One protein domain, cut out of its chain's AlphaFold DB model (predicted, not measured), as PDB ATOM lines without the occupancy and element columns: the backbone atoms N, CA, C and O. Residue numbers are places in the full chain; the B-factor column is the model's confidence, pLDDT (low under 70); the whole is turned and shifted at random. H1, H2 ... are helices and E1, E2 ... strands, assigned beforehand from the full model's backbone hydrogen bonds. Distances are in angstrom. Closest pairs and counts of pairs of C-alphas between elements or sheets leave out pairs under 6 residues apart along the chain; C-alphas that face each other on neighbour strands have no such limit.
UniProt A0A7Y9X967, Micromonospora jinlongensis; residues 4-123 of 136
ATOM      1  N   THR A   4      22.476 -49.216 -43.102       95.69
ATOM      2  CA  THR A   4      21.022 -49.403 -42.977       95.69
ATOM      3  C   THR A   4      20.437 -50.244 -44.105       95.69
ATOM      4  O   THR A   4      20.938 -50.214 -45.222       95.69
ATOM      5  N   THR A   5      19.347 -50.964 -43.828       97.31
ATOM      6  CA  THR A   5      18.548 -51.660 -44.851       97.31
ATOM      7  C   THR A   5      17.353 -50.855 -45.349       97.31
ATOM      8  O   THR A   5      16.542 -51.368 -46.120       97.31
ATOM      9  N   ARG A   6      17.181 -49.616 -44.873       96.31
ATOM     10  CA  ARG A   6      16.157 -48.716 -45.404       96.31
ATOM     11  C   ARG A   6      16.540 -48.306 -46.830       96.31
ATOM     12  O   ARG A   6      17.714 -48.043 -47.065       96.31
ATOM     13  N   PRO A   7      15.584 -48.171 -47.764       94.81
ATOM     14  CA  PRO A   7      15.862 -47.567 -49.061       94.81
ATOM     15  C   PRO A   7      16.459 -46.163 -48.915       94.81
ATOM     16  O   PRO A   7      15.983 -45.361 -48.104       94.81
ATOM     17  N   ARG A   8      17.483 -45.865 -49.714       95.75
ATOM     18  CA  ARG A   8      18.084 -44.531 -49.829       95.75
ATOM     19  C   ARG A   8      17.030 -43.512 -50.280       95.75
ATOM     20  O   ARG A   8      16.262 -43.794 -51.198       95.75
ATOM     21  N   ARG A   9      16.970 -42.339 -49.641       95.06
ATOM     22  CA  ARG A   9      16.174 -41.195 -50.129       95.06
ATOM     23  C   ARG A   9      16.903 -40.536 -51.288       95.06
ATOM     24  O   ARG A   9      18.123 -40.592 -51.365       95.06
ATOM     25  N   GLU A  10      16.166 -39.849 -52.147       95.00
ATOM     26  CA  GLU A  10      16.736 -39.193 -53.326       95.00
ATOM     27  C   GLU A  10      17.895 -38.240 -52.986       95.00
ATOM     28  O   GLU A  10      18.915 -38.258 -53.669       95.00
ATOM     29  N   SER A  11      17.775 -37.505 -51.876       94.88
ATOM     30  CA  SER A  11      18.780 -36.554 -51.390       94.88
ATOM     31  C   SER A  11      19.988 -37.179 -50.679       94.88
ATOM     32  O   SER A  11      20.904 -36.447 -50.329       94.88
ATOM     33  N   GLU A  12      19.963 -38.479 -50.371       93.19
ATOM     34  CA  GLU A  12      21.052 -39.168 -49.661       93.19
ATOM     35  C   GLU A  12      22.027 -39.797 -50.669       93.19
ATOM     36  O   GLU A  12      21.608 -40.304 -51.705       93.19
ATOM     37  N   ILE A  13      23.313 -39.844 -50.352       91.50
ATOM     38  CA  ILE A  13      24.389 -40.434 -51.149       91.50
ATOM     39  C   ILE A  13      24.906 -41.682 -50.425       91.50
ATOM     40  O   ILE A  13      25.310 -41.634 -49.257       91.50
ATOM     41  N   ASP A  14      24.891 -42.820 -51.125       90.75
ATOM     42  CA  ASP A  14      25.434 -44.073 -50.596       90.75
ATOM     43  C   ASP A  14      26.954 -43.988 -50.438       90.75
ATOM     44  O   ASP A  14      27.654 -43.440 -51.287       90.75
ATOM     45  N   GLY A  15      27.462 -44.506 -49.325       86.81
ATOM     46  CA  GLY A  15      28.879 -44.417 -48.989       86.81
ATOM     47  C   GLY A  15      29.321 -43.050 -48.444       86.81
ATOM     48  O   GLY A  15      30.481 -42.908 -48.062       86.81
ATOM     49  N   VAL A  16      28.407 -42.076 -48.350       85.88
ATOM     50  CA  VAL A  16      28.662 -40.762 -47.739       85.88
ATOM     51  C   VAL A  16      27.755 -40.551 -46.533       85.88
ATOM     52  O   VAL A  16      28.243 -40.467 -45.407       85.88
ATOM     53  N   ASP A  17      26.439 -40.525 -46.744       85.50
ATOM     54  CA  ASP A  17      25.481 -40.316 -45.654       85.50
ATOM     55  C   ASP A  17      25.323 -41.590 -44.822       85.50
ATOM     56  O   ASP A  17      25.355 -41.579 -43.588       85.50
ATOM     57  N   ARG A  18      25.148 -42.719 -45.514       89.62
ATOM     58  CA  ARG A  18      24.988 -44.059 -44.946       89.62
ATOM     59  C   ARG A  18      25.489 -45.096 -45.939       89.62
ATOM     60  O   ARG A  18      25.602 -44.818 -47.128       89.62
ATOM     61  N   VAL A  19      25.717 -46.308 -45.447       92.44
ATOM     62  CA  VAL A  19      25.862 -47.490 -46.302       92.44
ATOM     63  C   VAL A  19      24.494 -48.151 -46.437       92.44
ATOM     64  O   VAL A  19      23.979 -48.717 -45.467       92.44
ATOM     65  N   PHE A  20      23.886 -48.073 -47.615       95.44
ATOM     66  CA  PHE A  20      22.577 -48.661 -47.888       95.44
ATOM     67  C   PHE A  20      22.744 -50.109 -48.353       95.44
ATOM     68  O   PHE A  20      23.225 -50.387 -49.447       95.44
ATOM     69  N   LEU A  21      22.354 -51.056 -47.503       96.75
ATOM     70  CA  LEU A  21      22.549 -52.488 -47.719       96.75
ATOM     71  C   LEU A  21      21.231 -53.189 -48.046       96.75
ATOM     72  O   LEU A  21      20.199 -52.936 -47.425       96.75
ATOM     73  N   ALA A  22      21.279 -54.166 -48.950       97.31
ATOM     74  CA  ALA A  22      20.194 -55.134 -49.066       97.31
ATOM     75  C   ALA A  22      20.059 -55.946 -47.756       97.31
ATOM     76  O   ALA A  22      21.061 -56.161 -47.065       97.31
ATOM     77  N   PRO A  23      18.863 -56.460 -47.406       96.94
ATOM     78  CA  PRO A  23      18.681 -57.255 -46.192       96.94
ATOM     79  C   PRO A  23      19.659 -58.431 -46.069       96.94
ATOM     80  O   PRO A  23      20.309 -58.548 -45.035       96.94
ATOM     81  N   ALA A  24      19.834 -59.222 -47.132       97.94
ATOM     82  CA  ALA A  24      20.746 -60.370 -47.142       97.94
ATOM     83  C   ALA A  24      22.215 -59.974 -46.910       97.94
ATOM     84  O   ALA A  24      22.966 -60.678 -46.241       97.94
ATOM     85  N   GLU A  25      22.617 -58.817 -47.430       97.75
ATOM     86  CA  GLU A  25      23.958 -58.280 -47.230       97.75
ATOM     87  C   GLU A  25      24.163 -57.834 -45.777       97.75
ATOM     88  O   GLU A  25      25.194 -58.129 -45.177       97.75
ATOM     89  N   PHE A  26      23.163 -57.193 -45.169       97.81
ATOM     90  CA  PHE A  26      23.205 -56.859 -43.746       97.81
ATOM     91  C   PHE A  26      23.350 -58.116 -42.876       97.81
ATOM     92  O   PHE A  26      24.156 -58.128 -41.948       97.81
ATOM     93  N   ASP A  27      22.607 -59.181 -43.196       97.62
ATOM     94  CA  ASP A  27      22.698 -60.467 -42.497       97.62
ATOM     95  C   ASP A  27      24.090 -61.090 -42.622       97.62
ATOM     96  O   ASP A  27      24.666 -61.518 -41.621       97.62
ATOM     97  N   ARG A  28      24.680 -61.062 -43.823       98.25
ATOM     98  CA  ARG A  28      26.059 -61.511 -44.049       98.25
ATOM     99  C   ARG A  28      27.043 -60.767 -43.146       98.25
ATOM    100  O   ARG A  28      27.847 -61.410 -42.475       98.25
ATOM    101  N   ARG A  29      26.963 -59.432 -43.091       96.94
ATOM    102  CA  ARG A  29      27.854 -58.603 -42.256       96.94
ATOM    103  C   ARG A  29      27.660 -58.847 -40.767       96.94
ATOM    104  O   ARG A  29      28.629 -58.846 -40.010       96.94
ATOM    105  N   LEU A  30      26.415 -59.063 -40.346       94.94
ATOM    106  CA  LEU A  30      26.096 -59.385 -38.962       94.94
ATOM    107  C   LEU A  30      26.747 -60.713 -38.548       94.94
ATOM    108  O   LEU A  30      27.438 -60.756 -37.532       94.94
ATOM    109  N   VAL A  31      26.590 -61.763 -39.362       96.56
ATOM    110  CA  VAL A  31      27.196 -63.088 -39.128       96.56
ATOM    111  C   VAL A  31      28.723 -63.029 -39.184       96.56
ATOM    112  O   VAL A  31      29.389 -63.628 -38.345       96.56
ATOM    113  N   ALA A  32      29.285 -62.260 -40.117       96.31
ATOM    114  CA  ALA A  32      30.727 -62.039 -40.228       96.31
ATOM    115  C   ALA A  32      31.307 -61.182 -39.083       96.31
ATOM    116  O   ALA A  32      32.519 -61.011 -38.981       96.31
ATOM    117  N   GLY A  33      30.456 -60.631 -38.210       94.06
ATOM    118  CA  GLY A  33      30.876 -59.799 -37.091       94.06
ATOM    119  C   GLY A  33      31.455 -58.447 -37.501       94.06
ATOM    120  O   GLY A  33      32.210 -57.860 -36.728       94.06
ATOM    121  N   GLU A  34      31.081 -57.947 -38.677       95.38
ATOM    122  CA  GLU A  34      31.530 -56.668 -39.236       95.38
ATOM    123  C   GLU A  34      30.757 -55.463 -38.678       95.38
ATOM    124  O   GLU A  34      31.126 -54.315 -38.933       95.38
ATOM    125  N   LEU A  35      29.684 -55.711 -37.924       94.56
ATOM    126  CA  LEU A  35      28.902 -54.699 -37.221       94.56
ATOM    127  C   LEU A  35      29.231 -54.744 -35.728       94.56
ATOM    128  O   LEU A  35      29.186 -55.808 -35.109       94.56
ATOM    129  N   LEU A  36      29.565 -53.586 -35.162       93.56
ATOM    130  CA  LEU A  36      29.867 -53.421 -33.742       93.56
ATOM    131  C   LEU A  36      28.592 -53.509 -32.894       93.56
ATOM    132  O   LEU A  36      28.550 -54.202 -31.884       93.56
ATOM    133  N   GLU A  37      27.555 -52.808 -33.335       93.75
ATOM    134  CA  GLU A  37      26.208 -52.851 -32.779       93.75
ATOM    135  C   GLU A  37      25.193 -52.773 -33.916       93.75
ATOM    136  O   GLU A  37      25.525 -52.384 -35.046       93.75
ATOM    137  N   TRP A  38      23.964 -53.188 -33.628       94.75
ATOM    138  CA  TRP A  38      22.859 -53.069 -34.559       94.75
ATOM    139  C   TRP A  38      21.525 -52.993 -33.824       94.75
ATOM    140  O   TRP A  38      21.366 -53.497 -32.713       94.75
ATOM    141  N   SER A  39      20.535 -52.416 -34.497       92.81
ATOM    142  CA  SER A  39      19.159 -52.361 -34.019       92.81
ATOM    143  C   SER A  39      18.161 -52.463 -35.171       92.81
ATOM    144  O   SER A  39      18.497 -52.328 -36.355       92.81
ATOM    145  N   ARG A  40      16.903 -52.744 -34.825       92.06
ATOM    146  CA  ARG A  40      15.775 -52.790 -35.759       92.06
ATOM    147  C   ARG A  40      14.853 -51.601 -35.502       92.06
ATOM    148  O   ARG A  40      14.470 -51.357 -34.365       92.06
ATOM    149  N   ILE A  41      14.462 -50.909 -36.569       86.88
ATOM    150  CA  ILE A  41      13.486 -49.816 -36.560       86.88
ATOM    151  C   ILE A  41      12.390 -50.168 -37.566       86.88
ATOM    152  O   ILE A  41      12.596 -50.109 -38.783       86.88
ATOM    153  N   GLY A  42      11.225 -50.572 -37.056       91.94
ATOM    154  CA  GLY A  42      10.158 -51.135 -37.883       91.94
ATOM    155  C   GLY A  42      10.659 -52.348 -38.674       91.94
ATOM    156  O   GLY A  42      11.243 -53.273 -38.109       91.94
ATOM    157  N   SER A  43      10.473 -52.323 -39.993       94.69
ATOM    158  CA  SER A  43      10.939 -53.383 -40.901       94.69
ATOM    159  C   SER A  43      12.415 -53.261 -41.298       94.69
ATOM    160  O   SER A  43      12.941 -54.143 -41.974       94.69
ATOM    161  N   TYR A  44      13.092 -52.178 -40.914       96.06
ATOM    162  CA  TYR A  44      14.465 -51.897 -41.326       96.06
ATOM    163  C   TYR A  44      15.456 -52.155 -40.200       96.06
ATOM    164  O   TYR A  44      15.128 -52.113 -39.018       96.06
ATOM    165  N   ARG A  45      16.707 -52.400 -40.578       95.44
ATOM    166  CA  ARG A  45      17.828 -52.554 -39.658       95.44
ATOM    167  C   ARG A  45      18.829 -51.435 -39.867       95.44
ATOM    168  O   ARG A  45      18.954 -50.890 -40.968       95.44
ATOM    169  N   ARG A  46      19.541 -51.106 -38.801       93.69
ATOM    170  CA  ARG A  46      20.709 -50.228 -38.809       93.69
ATOM    171  C   ARG A  46      21.826 -50.877 -38.016       93.69
ATOM    172  O   ARG A  46      21.552 -51.669 -37.120       93.69
ATOM    173  N   GLY A  47      23.060 -50.541 -38.342       93.75
ATOM    174  CA  GLY A  47      24.208 -50.980 -37.567       93.75
ATOM    175  C   GLY A  47      25.410 -50.088 -37.781       93.75
ATOM    176  O   GLY A  47      25.527 -49.406 -38.802       93.75
ATOM    177  N   THR A  48      26.308 -50.111 -36.812       92.12
ATOM    178  CA  THR A  48      27.564 -49.372 -36.866       92.12
ATOM    179  C   THR A  48      28.658 -50.307 -37.374       92.12
ATOM    180  O   THR A  48      28.969 -51.287 -36.694       92.12
ATOM    181  N   PRO A  49      29.255 -50.060 -38.559       91.31
ATOM    182  CA  PRO A  49      30.393 -50.841 -39.031       91.31
ATOM    183  C   PRO A  49      31.520 -50.833 -38.001       91.31
ATOM    184  O   PRO A  49      31.778 -49.810 -37.372       91.31
ATOM    185  N   TYR A  50      32.204 -51.958 -37.827       92.12
ATOM    186  CA  TYR A  50      33.273 -52.075 -36.838       92.12
ATOM    187  C   TYR A  50      34.638 -51.646 -37.390       92.12
ATOM    188  O   TYR A  50      35.436 -51.040 -36.679       92.12
ATOM    189  N   GLN A  51      34.906 -51.924 -38.667       90.06
ATOM    190  CA  GLN A  51      36.241 -51.770 -39.251       90.06
ATOM    191  C   GLN A  51      36.844 -50.361 -39.094       90.06
ATOM    192  O   GLN A  51      37.995 -50.283 -38.655       90.06
ATOM    193  N   PRO A  52      36.125 -49.252 -39.359       85.50
ATOM    194  CA  PRO A  52      36.762 -47.950 -39.226       85.50
ATOM    195  C   PRO A  52      36.918 -47.490 -37.757       85.50
ATOM    196  O   PRO A  52      37.773 -46.651 -37.488       85.50
ATOM    197  N   LEU A  53      36.195 -48.081 -36.792       88.44
ATOM    198  CA  LEU A  53      36.437 -47.885 -35.353       88.44
ATOM    199  C   LEU A  53      37.750 -48.553 -34.976       88.44
ATOM    200  O   LEU A  53      38.620 -47.934 -34.369       88.44
ATOM    201  N   ARG A  54      37.887 -49.821 -35.375       89.25
ATOM    202  CA  ARG A  54      39.076 -50.629 -35.117       89.25
ATOM    203  C   ARG A  54      40.335 -49.942 -35.640       89.25
ATOM    204  O   ARG A  54      41.290 -49.818 -34.893       89.25
ATOM    205  N   ALA A  55      40.293 -49.390 -36.852       89.38
ATOM    206  CA  ALA A  55      41.421 -48.651 -37.419       89.38
ATOM    207  C   ALA A  55      41.857 -47.436 -36.571       89.38
ATOM    208  O   ALA A  55      43.049 -47.164 -36.467       89.38
ATOM    209  N   ARG A  56      40.916 -46.711 -35.946       88.75
ATOM    210  CA  ARG A  56      41.239 -45.586 -35.047       88.75
ATOM    211  C   ARG A  56      41.836 -46.062 -33.727       88.75
ATOM    212  O   ARG A  56      42.828 -45.498 -33.272       88.75
ATOM    213  N   LEU A  57      41.252 -47.109 -33.144       89.75
ATOM    214  CA  LEU A  57      41.761 -47.712 -31.913       89.75
ATOM    215  C   LEU A  57      43.177 -48.275 -32.115       89.75
ATOM    216  O   LEU A  57      44.049 -48.013 -31.291       89.75
ATOM    217  N   ASP A  58      43.433 -48.948 -33.241       91.56
ATOM    218  CA  ASP A  58      44.757 -49.464 -33.621       91.56
ATOM    219  C   ASP A  58      45.789 -48.330 -33.802       91.56
ATOM    220  O   ASP A  58      46.981 -48.524 -33.570       91.56
ATOM    221  N   ALA A  59      45.338 -47.124 -34.161       91.50
ATOM    222  CA  ALA A  59      46.165 -45.917 -34.234       91.50
ATOM    223  C   ALA A  59      46.348 -45.204 -32.875       91.50
ATOM    224  O   ALA A  59      46.884 -44.095 -32.832       91.50
ATOM    225  N   GLY A  60      45.879 -45.794 -31.770       90.19
ATOM    226  CA  GLY A  60      45.947 -45.204 -30.431       90.19
ATOM    227  C   GLY A  60      45.038 -43.986 -30.243       90.19
ATOM    228  O   GLY A  60      45.224 -43.218 -29.300       90.19
ATOM    229  N   GLN A  61      44.072 -43.776 -31.140       87.62
ATOM    230  CA  GLN A  61      43.154 -42.647 -31.067       87.62
ATOM    231  C   GLN A  61      41.919 -43.039 -30.251       87.62
ATOM    232  O   GLN A  61      41.226 -43.994 -30.621       87.62
ATOM    233  N   PRO A  62      41.591 -42.307 -29.171       86.12
ATOM    234  CA  PRO A  62      40.366 -42.558 -28.429       86.12
ATOM    235  C   PRO A  62      39.148 -42.282 -29.313       86.12
ATOM    236  O   PRO A  62      39.165 -41.409 -30.188       86.12
ATOM    237  N   VAL A  63      38.076 -43.033 -29.072       86.56
ATOM    238  CA  VAL A  63      36.817 -42.882 -29.796       86.56
ATOM    239  C   VAL A  63      35.676 -42.786 -28.803       86.56
ATOM    240  O   VAL A  63      35.534 -43.632 -27.923       86.56
ATOM    241  N   LEU A  64      34.859 -41.752 -28.974       88.00
ATOM    242  CA  LEU A  64      33.575 -41.624 -28.305       88.00
ATOM    243  C   LEU A  64      32.488 -42.055 -29.285       88.00
ATOM    244  O   LEU A  64      32.452 -41.563 -30.416       88.00
ATOM    245  N   LEU A  65      31.639 -42.984 -28.850       87.06
ATOM    246  CA  LEU A  65      30.559 -43.541 -29.653       87.06
ATOM    247  C   LEU A  65      29.213 -43.219 -28.989       87.06
ATOM    248  O   LEU A  65      28.964 -43.716 -27.888       87.06
ATOM    249  N   PRO A  66      28.344 -42.419 -29.627       86.06
ATOM    250  CA  PRO A  66      26.978 -42.239 -29.155       86.06
ATOM    251  C   PRO A  66      26.176 -43.521 -29.422       86.06
ATOM    252  O   PRO A  66      26.184 -44.057 -30.533       86.06
ATOM    253  N   LEU A  67      25.507 -44.034 -28.389       87.81
ATOM    254  CA  LEU A  67      24.792 -45.310 -28.404       87.81
ATOM    255  C   LEU A  67      23.432 -45.184 -27.727       87.81
ATOM    256  O   LEU A  67      23.291 -44.490 -26.723       87.81
ATOM    257  N   ASP A  68      22.473 -45.966 -28.214       87.44
ATOM    258  CA  ASP A  68      21.228 -46.217 -27.494       87.44
ATOM    259  C   ASP A  68      21.442 -47.344 -26.461       87.44
ATOM    260  O   ASP A  68      22.348 -48.174 -26.610       87.44
ATOM    261  N   LEU A  69      20.576 -47.435 -25.443       90.25
ATOM    262  CA  LEU A  69      20.689 -48.439 -24.368       90.25
ATOM    263  C   LEU A  69      20.873 -49.889 -24.864       90.25
ATOM    264  O   LEU A  69      21.742 -50.575 -24.327       90.25
ATOM    265  N   PRO A  70      20.143 -50.379 -25.892       90.00
ATOM    266  CA  PRO A  70      20.336 -51.745 -26.385       90.00
ATOM    267  C   PRO A  70      21.682 -51.970 -27.090       90.00
ATOM    268  O   PRO A  70      22.141 -53.107 -27.182       90.00
ATOM    269  N   GLY A  71      22.317 -50.908 -27.598       91.06
ATOM    270  CA  GLY A  71      23.609 -50.983 -28.281       91.06
ATOM    271  C   GLY A  71      24.784 -51.110 -27.310       91.06
ATOM    272  O   GLY A  71      25.738 -51.830 -27.598       91.06
ATOM    273  N   ALA A  72      24.697 -50.480 -26.134       92.38
ATOM    274  CA  ALA A  72      25.738 -50.506 -25.103       92.38
ATOM    275  C   ALA A  72      26.259 -51.921 -24.747       92.38
ATOM    276  O   ALA A  72      27.476 -52.131 -24.815       92.38
ATOM    277  N   PRO A  73      25.409 -52.928 -24.445       91.81
ATOM    278  CA  PRO A  73      25.892 -54.278 -24.151       91.81
ATOM    279  C   PRO A  73      26.530 -54.974 -25.363       91.81
ATOM    280  O   PRO A  73      27.479 -55.740 -25.188       91.81
ATOM    281  N   LEU A  74      26.072 -54.696 -26.592       94.06
ATOM    282  CA  LEU A  74      26.683 -55.246 -27.811       94.06
ATOM    283  C   LEU A  74      28.109 -54.719 -27.992       94.06
ATOM    284  O   LEU A  74      29.029 -55.492 -28.269       94.06
ATOM    285  N   VAL A  75      28.302 -53.416 -27.766       93.94
ATOM    286  CA  VAL A  75      29.627 -52.793 -27.803       93.94
ATOM    287  C   VAL A  75      30.520 -53.370 -26.715       93.94
ATOM    288  O   VAL A  75      31.629 -53.793 -27.030       93.94
ATOM    289  N   ARG A  76      30.043 -53.471 -25.467       94.19
ATOM    290  CA  ARG A  76      30.809 -54.065 -24.359       94.19
ATOM    291  C   ARG A  76      31.264 -55.490 -24.664       94.19
ATOM    292  O   ARG A  76      32.403 -55.836 -24.377       94.19
ATOM    293  N   ALA A  77      30.402 -56.307 -25.268       93.31
ATOM    294  CA  ALA A  77      30.741 -57.680 -25.632       93.31
ATOM    295  C   ALA A  77      31.856 -57.759 -26.692       93.31
ATOM    296  O   ALA A  77      32.646 -58.700 -26.686       93.31
ATOM    297  N   ARG A  78      31.928 -56.782 -27.607       92.25
ATOM    298  CA  ARG A  78      32.967 -56.706 -28.649       92.25
ATOM    299  C   ARG A  78      34.229 -55.973 -28.208       92.25
ATOM    300  O   ARG A  78      35.304 -56.271 -28.717       92.25
ATOM    301  N   LEU A  79      34.094 -55.025 -27.290       93.12
ATOM    302  CA  LEU A  79      35.156 -54.187 -26.746       93.12
ATOM    303  C   LEU A  79      35.067 -54.215 -25.211       93.12
ATOM    304  O   LEU A  79      34.530 -53.276 -24.612       93.12
ATOM    305  N   PRO A  80      35.574 -55.280 -24.559       93.69
ATOM    306  CA  PRO A  80      35.463 -55.445 -23.110       93.69
ATOM    307  C   PRO A  80      36.081 -54.296 -22.313       93.69
ATOM    308  O   PRO A  80      35.550 -53.940 -21.266       93.69
ATOM    309  N   ASP A  81      37.123 -53.664 -22.857       92.62
ATOM    310  CA  ASP A  81      37.842 -52.541 -22.241       92.62
ATOM    311  C   ASP A  81      37.178 -51.171 -22.475       92.62
ATOM    312  O   ASP A  81      37.711 -50.139 -22.061       92.62
ATOM    313  N   SER A  82      36.024 -51.127 -23.154       93.62
ATOM    314  CA  SER A  82      35.255 -49.885 -23.312       93.62
ATOM    315  C   SER A  82      34.842 -49.291 -21.957       93.62
ATOM    316  O   SER A  82      34.949 -49.919 -20.909       93.62
ATOM    317  N   ARG A  83      34.379 -48.045 -21.945       93.81
ATOM    318  CA  ARG A  83      33.716 -47.454 -20.776       93.81
ATOM    319  C   ARG A  83      32.337 -46.997 -21.199       93.81
ATOM    320  O   ARG A  83      32.203 -46.371 -22.250       93.81
ATOM    321  N   LEU A  84      31.332 -47.328 -20.404       95.12
ATOM    322  CA  LEU A  84      29.946 -46.984 -20.652       95.12
ATOM    323  C   LEU A  84      29.525 -45.881 -19.681       95.12
ATOM    324  O   LEU A  84      29.558 -46.024 -18.461       95.12
ATOM    325  N   VAL A  85      29.101 -44.758 -20.247       94.38
ATOM    326  CA  VAL A  85      28.544 -43.638 -19.487       94.38
ATOM    327  C   VAL A  85      27.091 -43.477 -19.894       94.38
ATOM    328  O   VAL A  85      26.793 -43.301 -21.076       94.38
ATOM    329  N   LEU A  86      26.185 -43.570 -18.925       94.75
ATOM    330  CA  LEU A  86      24.766 -43.348 -19.143       94.75
ATOM    331  C   LEU A  86      24.498 -41.848 -19.121       94.75
ATOM    332  O   LEU A  86      24.710 -41.193 -18.107       94.75
ATOM    333  N   LEU A  87      24.001 -41.305 -20.226       93.50
ATOM    334  CA  LEU A  87      23.509 -39.935 -20.282       93.50
ATOM    335  C   LEU A  87      21.979 -39.964 -20.230       93.50
ATOM    336  O   LEU A  87      21.339 -40.476 -21.148       93.50
ATOM    337  N   SER A  88      21.393 -39.451 -19.151       94.19
ATOM    338  CA  SER A  88      19.954 -39.540 -18.882       94.19
ATOM    339  C   SER A  88      19.296 -38.169 -18.702       94.19
ATOM    340  O   SER A  88      19.897 -37.283 -18.096       94.19
ATOM    341  N   PRO A  89      18.051 -37.970 -19.165       94.81
ATOM    342  CA  PRO A  89      17.299 -36.761 -18.849       94.81
ATOM    343  C   PRO A  89      16.844 -36.762 -17.375       94.81
ATOM    344  O   PRO A  89      16.765 -37.830 -16.756       94.81
ATOM    345  N   PRO A  90      16.510 -35.598 -16.789       94.88
ATOM    346  CA  PRO A  90      15.960 -35.539 -15.439       94.88
ATOM    347  C   PRO A  90      14.700 -36.390 -15.300       94.88
ATOM    348  O   PRO A  90      13.851 -36.428 -16.188       94.88
ATOM    349  N   GLY A  91      14.567 -37.066 -14.162       93.44
ATOM    350  CA  GLY A  91      13.408 -37.910 -13.870       93.44
ATOM    351  C   GLY A  91      13.420 -39.277 -14.561       93.44
ATOM    352  O   GLY A  91      12.587 -40.118 -14.220       93.44
ATOM    353  N   TYR A  92      14.369 -39.555 -15.461       94.38
ATOM    354  CA  TYR A  92      14.605 -40.918 -15.927       94.38
ATOM    355  C   TYR A  92      15.275 -41.744 -14.827       94.38
ATOM    356  O   TYR A  92      16.310 -41.360 -14.289       94.38
ATOM    357  N   HIS A  93      14.681 -42.892 -14.515       92.94
ATOM    358  CA  HIS A  93      15.202 -43.840 -13.539       92.94
ATOM    359  C   HIS A  93      15.414 -45.181 -14.253       92.94
ATOM    360  O   HIS A  93      14.424 -45.860 -14.539       92.94
ATOM    361  N   PRO A  94      16.661 -45.551 -14.604       91.44
ATOM    362  CA  PRO A  94      16.930 -46.852 -15.203       91.44
ATOM    363  C   PRO A  94      16.592 -47.971 -14.216       91.44
ATOM    364  O   PRO A  94      16.716 -47.801 -13.000       91.44
ATOM    365  N   ASP A  95      16.203 -49.135 -14.732       94.19
ATOM    366  CA  ASP A  95      16.133 -50.332 -13.898       94.19
ATOM    367  C   ASP A  95      17.532 -50.739 -13.397       94.19
ATOM    368  O   ASP A  95      18.564 -50.251 -13.866       94.19
ATOM    369  N   ALA A  96      17.572 -51.646 -12.420       93.19
ATOM    370  CA  ALA A  96      18.821 -52.060 -11.787       93.19
ATOM    371  C   ALA A  96      19.811 -52.726 -12.759       93.19
ATOM    372  O   ALA A  96      21.020 -52.620 -12.557       93.19
ATOM    373  N   VAL A  97      19.321 -53.399 -13.806       92.38
ATOM    374  CA  VAL A  97      20.170 -54.079 -14.795       92.38
ATOM    375  C   VAL A  97      20.849 -53.050 -15.682       92.38
ATOM    376  O   VAL A  97      22.060 -53.121 -15.883       92.38
ATOM    377  N   VAL A  98      20.087 -52.068 -16.169       92.50
ATOM    378  CA  VAL A  98      20.629 -50.938 -16.920       92.50
ATOM    379  C   VAL A  98      21.610 -50.182 -16.037       92.50
ATOM    380  O   VAL A  98      22.757 -50.047 -16.428       92.50
ATOM    381  N   ALA A  99      21.225 -49.764 -14.829       91.62
ATOM    382  CA  ALA A  99      22.095 -48.996 -13.937       91.62
ATOM    383  C   ALA A  99      23.438 -49.691 -13.649       91.62
ATOM    384  O   ALA A  99      24.477 -49.039 -13.664       91.62
ATOM    385  N   ALA A 100      23.436 -51.010 -13.433       92.19
ATOM    386  CA  ALA A 100      24.649 -51.772 -13.140       92.19
ATOM    387  C   ALA A 100      25.596 -51.936 -14.345       92.19
ATOM    388  O   ALA A 100      26.763 -52.277 -14.157       92.19
ATOM    389  N   ALA A 101      25.117 -51.720 -15.573       92.31
ATOM    390  CA  ALA A 101      25.919 -51.879 -16.785       92.31
ATOM    391  C   ALA A 101      26.812 -50.666 -17.106       92.31
ATOM    392  O   ALA A 101      27.707 -50.789 -17.944       92.31
ATOM    393  N   PHE A 102      26.573 -49.511 -16.476       95.56
ATOM    394  CA  PHE A 102      27.295 -48.264 -16.742       95.56
ATOM    395  C   PHE A 102      28.150 -47.865 -15.542       95.56
ATOM    396  O   PHE A 102      27.702 -47.906 -14.399       95.56
ATOM    397  N   GLU A 103      29.384 -47.438 -15.796       95.25
ATOM    398  CA  GLU A 103      30.305 -47.004 -14.744       95.25
ATOM    399  C   GLU A 103      29.913 -45.650 -14.143       95.25
ATOM    400  O   GLU A 103      30.171 -45.383 -12.968       95.25
ATOM    401  N   HIS A 104      29.288 -44.792 -14.949       93.56
ATOM    402  CA  HIS A 104      28.857 -43.459 -14.548       93.56
ATOM    403  C   HIS A 104      27.515 -43.100 -15.177       93.56
ATOM    404  O   HIS A 104      27.238 -43.478 -16.314       93.56
ATOM    405  N   THR A 105      26.737 -42.288 -14.462       93.19
ATOM    406  CA  THR A 105      25.498 -41.687 -14.961       93.19
ATOM    407  C   THR A 105      25.603 -40.170 -14.880       93.19
ATOM    408  O   THR A 105      25.966 -39.624 -13.838       93.19
ATOM    409  N   LEU A 106      25.287 -39.492 -15.978       92.88
ATOM    410  CA  LEU A 106      25.230 -38.042 -16.094       92.88
ATOM    411  C   LEU A 106      23.791 -37.628 -16.395       92.88
ATOM    412  O   LEU A 106      23.196 -38.107 -17.360       92.88
ATOM    413  N   THR A 107      23.247 -36.719 -15.589       93.69
ATOM    414  CA  THR A 107      21.891 -36.197 -15.793       93.69
ATOM    415  C   THR A 107      21.941 -34.842 -16.482       93.69
ATOM    416  O   THR A 107      22.623 -33.941 -15.997       93.69
ATOM    417  N   HIS A 108      21.219 -34.681 -17.594       93.56
ATOM    418  CA  HIS A 108      21.140 -33.405 -18.306       93.56
ATOM    419  C   HIS A 108      19.847 -33.266 -19.118       93.56
ATOM    420  O   HIS A 108      19.434 -34.192 -19.803       93.56
ATOM    421  N   ASP A 109      19.268 -32.068 -19.145       92.75
ATOM    422  CA  ASP A 109      18.018 -31.746 -19.861       92.75
ATOM    423  C   ASP A 109      18.137 -31.805 -21.397       92.75
ATOM    424  O   ASP A 109      17.139 -31.734 -22.106       92.75
ATOM    425  N   LEU A 110      19.360 -31.906 -21.923       90.81
ATOM    426  CA  LEU A 110      19.703 -31.784 -23.343       90.81
ATOM    427  C   LEU A 110      20.642 -32.928 -23.743       90.81
ATOM    428  O   LEU A 110      21.685 -32.702 -24.354       90.81
ATOM    429  N   THR A 111      20.298 -34.151 -23.339       87.44
ATOM    430  CA  THR A 111      21.133 -35.347 -23.525       87.44
ATOM    431  C   THR A 111      21.629 -35.508 -24.964       87.44
ATOM    432  O   THR A 111      22.821 -35.705 -25.173       87.44
ATOM    433  N   GLU A 112      20.750 -35.351 -25.956       81.56
ATOM    434  CA  GLU A 112      21.107 -35.454 -27.379       81.56
ATOM    435  C   GLU A 112      22.170 -34.426 -27.778       81.56
ATOM    436  O   GLU A 112      23.222 -34.774 -28.309       81.56
ATOM    437  N   ARG A 113      21.942 -33.154 -27.437       85.19
ATOM    438  CA  ARG A 113      22.872 -32.070 -27.763       85.19
ATOM    439  C   ARG A 113      24.234 -32.268 -27.102       85.19
ATOM    440  O   ARG A 113      25.255 -32.013 -27.730       85.19
ATOM    441  N   VAL A 114      24.255 -32.717 -25.848       86.88
ATOM    442  CA  VAL A 114      25.500 -33.006 -25.126       86.88
ATOM    443  C   VAL A 114      26.266 -34.140 -25.803       86.88
ATOM    444  O   VAL A 114      27.479 -34.033 -25.970       86.88
ATOM    445  N   ALA A 115      25.583 -35.209 -26.221       85.19
ATOM    446  CA  ALA A 115      26.221 -36.302 -26.948       85.19
ATOM    447  C   ALA A 115      26.853 -35.806 -28.261       85.19
ATOM    448  O   ALA A 115      28.030 -36.075 -28.506       85.19
ATOM    449  N   ASP A 116      26.116 -35.018 -29.047       81.56
ATOM    450  CA  ASP A 116      26.601 -34.450 -30.310       81.56
ATOM    451  C   ASP A 116      27.813 -33.530 -30.107       81.56
ATOM    452  O   ASP A 116      28.819 -33.638 -30.815       81.56
ATOM    453  N   GLU A 117      27.752 -32.641 -29.110       84.94
ATOM    454  CA  GLU A 117      28.841 -31.717 -28.789       84.94
ATOM    455  C   GLU A 117      30.099 -32.466 -28.319       84.94
ATOM    456  O   GLU A 117      31.199 -32.161 -28.782       84.94
ATOM    457  N   LEU A 118      29.966 -33.489 -27.465       83.25
ATOM    458  CA  LEU A 118      31.100 -34.299 -27.002       83.25
ATOM    459  C   LEU A 118      31.767 -35.078 -28.142       83.25
ATOM    460  O   LEU A 118      32.998 -35.153 -28.212       83.25
ATOM    461  N   VAL A 119      30.970 -35.643 -29.050       79.94
ATOM    462  CA  VAL A 119      31.468 -36.351 -30.237       79.94
ATOM    463  C   VAL A 119      32.214 -35.381 -31.159       79.94
ATOM    464  O   VAL A 119      33.320 -35.692 -31.616       79.94
ATOM    465  N   GLY A 120      31.666 -34.179 -31.362       75.56
ATOM    466  CA  GLY A 120      32.295 -33.110 -32.136       75.56
ATOM    467  C   GLY A 120      33.616 -32.616 -31.535       75.56
ATOM    468  O   GLY A 120      34.600 -32.465 -32.260       75.56
ATOM    469  N   LEU A 121      33.671 -32.418 -30.213       77.62
ATOM    470  CA  LEU A 121      34.856 -31.923 -29.498       77.62
ATOM    471  C   LEU A 121      36.060 -32.862 -29.604       77.62
ATOM    472  O   LEU A 121      37.191 -32.400 -29.741       77.62
ATOM    473  N   LEU A 122      35.839 -34.177 -29.565       67.94
ATOM    474  CA  LEU A 122      36.922 -35.165 -29.624       67.94
ATOM    475  C   LEU A 122      37.448 -35.415 -31.046       67.94
ATOM    476  O   LEU A 122      38.268 -36.312 -31.249       67.94
ATOM    477  N   GLY A 123      36.963 -34.673 -32.051       57.59
ATOM    478  CA  GLY A 123      37.269 -34.953 -33.457       57.59
ATOM    479  C   GLY A 123      36.874 -36.383 -33.855       57.59
ATOM    480  O   GLY A 123      37.441 -36.966 -34.788       57.59
TER     481      GLY A 123
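AT A GLANCE: This is residues 4 to 123 of the 136 residues of a protein of Micromonospora jinlongensis (UniProt A0A7Y9X967). The model has two lobes with H3 between them: one is the hairpin E1 and E2 with H1 beside it, the other the short parallel pair E3 and E4 with H4 in the crossover and H5 beginning near E3. H3 packs along E1 and comes close to H4, while residues 55 to 60, of which 55 to 58 belong to H2, stick out. The printed part has 120 residues, with five named helices and four named strands in the order H1, E1, E2, H2, H3, E3, H4, E4, H5, in a mixed class of helices and strands. It is compact, with a radius of gyration of the C-alphas of 15.7 A and spans of 39 by 33 by 29 A.

HOW THE PARTS SIT: H1, residues 23 to 31, comes closest to E1, residues 35 to 41, at the C-alphas of Arg 29 and Leu 35, 6.5 A apart. E2, residues 44 to 49, is near H1 and forms an antiparallel hairpin with E1, their directions at 161 degrees. Within hydrogen-bond range are N 36 and O 48, 2.8 A, and N 46 and O 39, 2.9 A. H2, residues 51 to 58, is apart from H3, residues 71 to 78. The closest C-alphas of E1 and H3, those of Glu 37 and Gly 71, are 5.5 A apart. H4, residues 96 to 101, is close to H3 but not clearly touching, with the C-alphas of Pro 73 and Ala 101 7.7 A apart and a steep tilt of 47 degrees, the same way. E3, residues 85 to 88, and E4, residues 104 to 107, are parallel at 23 degrees, with N 86 and O 104 at 2.8 A. E3, H4 and E4 form a strand-helix-strand unit, two parallel neighbour strands with a helix between, its crossover right-handed. The closest C-alphas of E3 and H5, residues 111 to 121, are those of Leu 87 and Thr 111, 6.1 A apart. Every O i to N i+4 pair is within hydrogen-bond range in H1, H3, H4 and H5, and 3 of 4 in H2.

IN THESE COORDINATES: H1 begins at C-alpha 23, (18.681, -57.255, -46.192), and is 12.5 A long. E1 is 16.2 A and E2 16.1 A long; H2 is 10.5 A and H3 11.0 A. E3 is 9.5 A, H4 8.7 A and E4 10.1 A. H5 is 15.4 A long and ends at C-alpha 121, (34.856, -31.923, -29.498).

THE WHOLE: The two C-alphas farthest apart, those of Glu 10 and Ala 96, are 43.5 A apart. The printed part has no cut. The link from H2 to H3, 12 residues, is long. The mean pLDDT of the printed part is 91.3, and residues 122 to 123 are under 70.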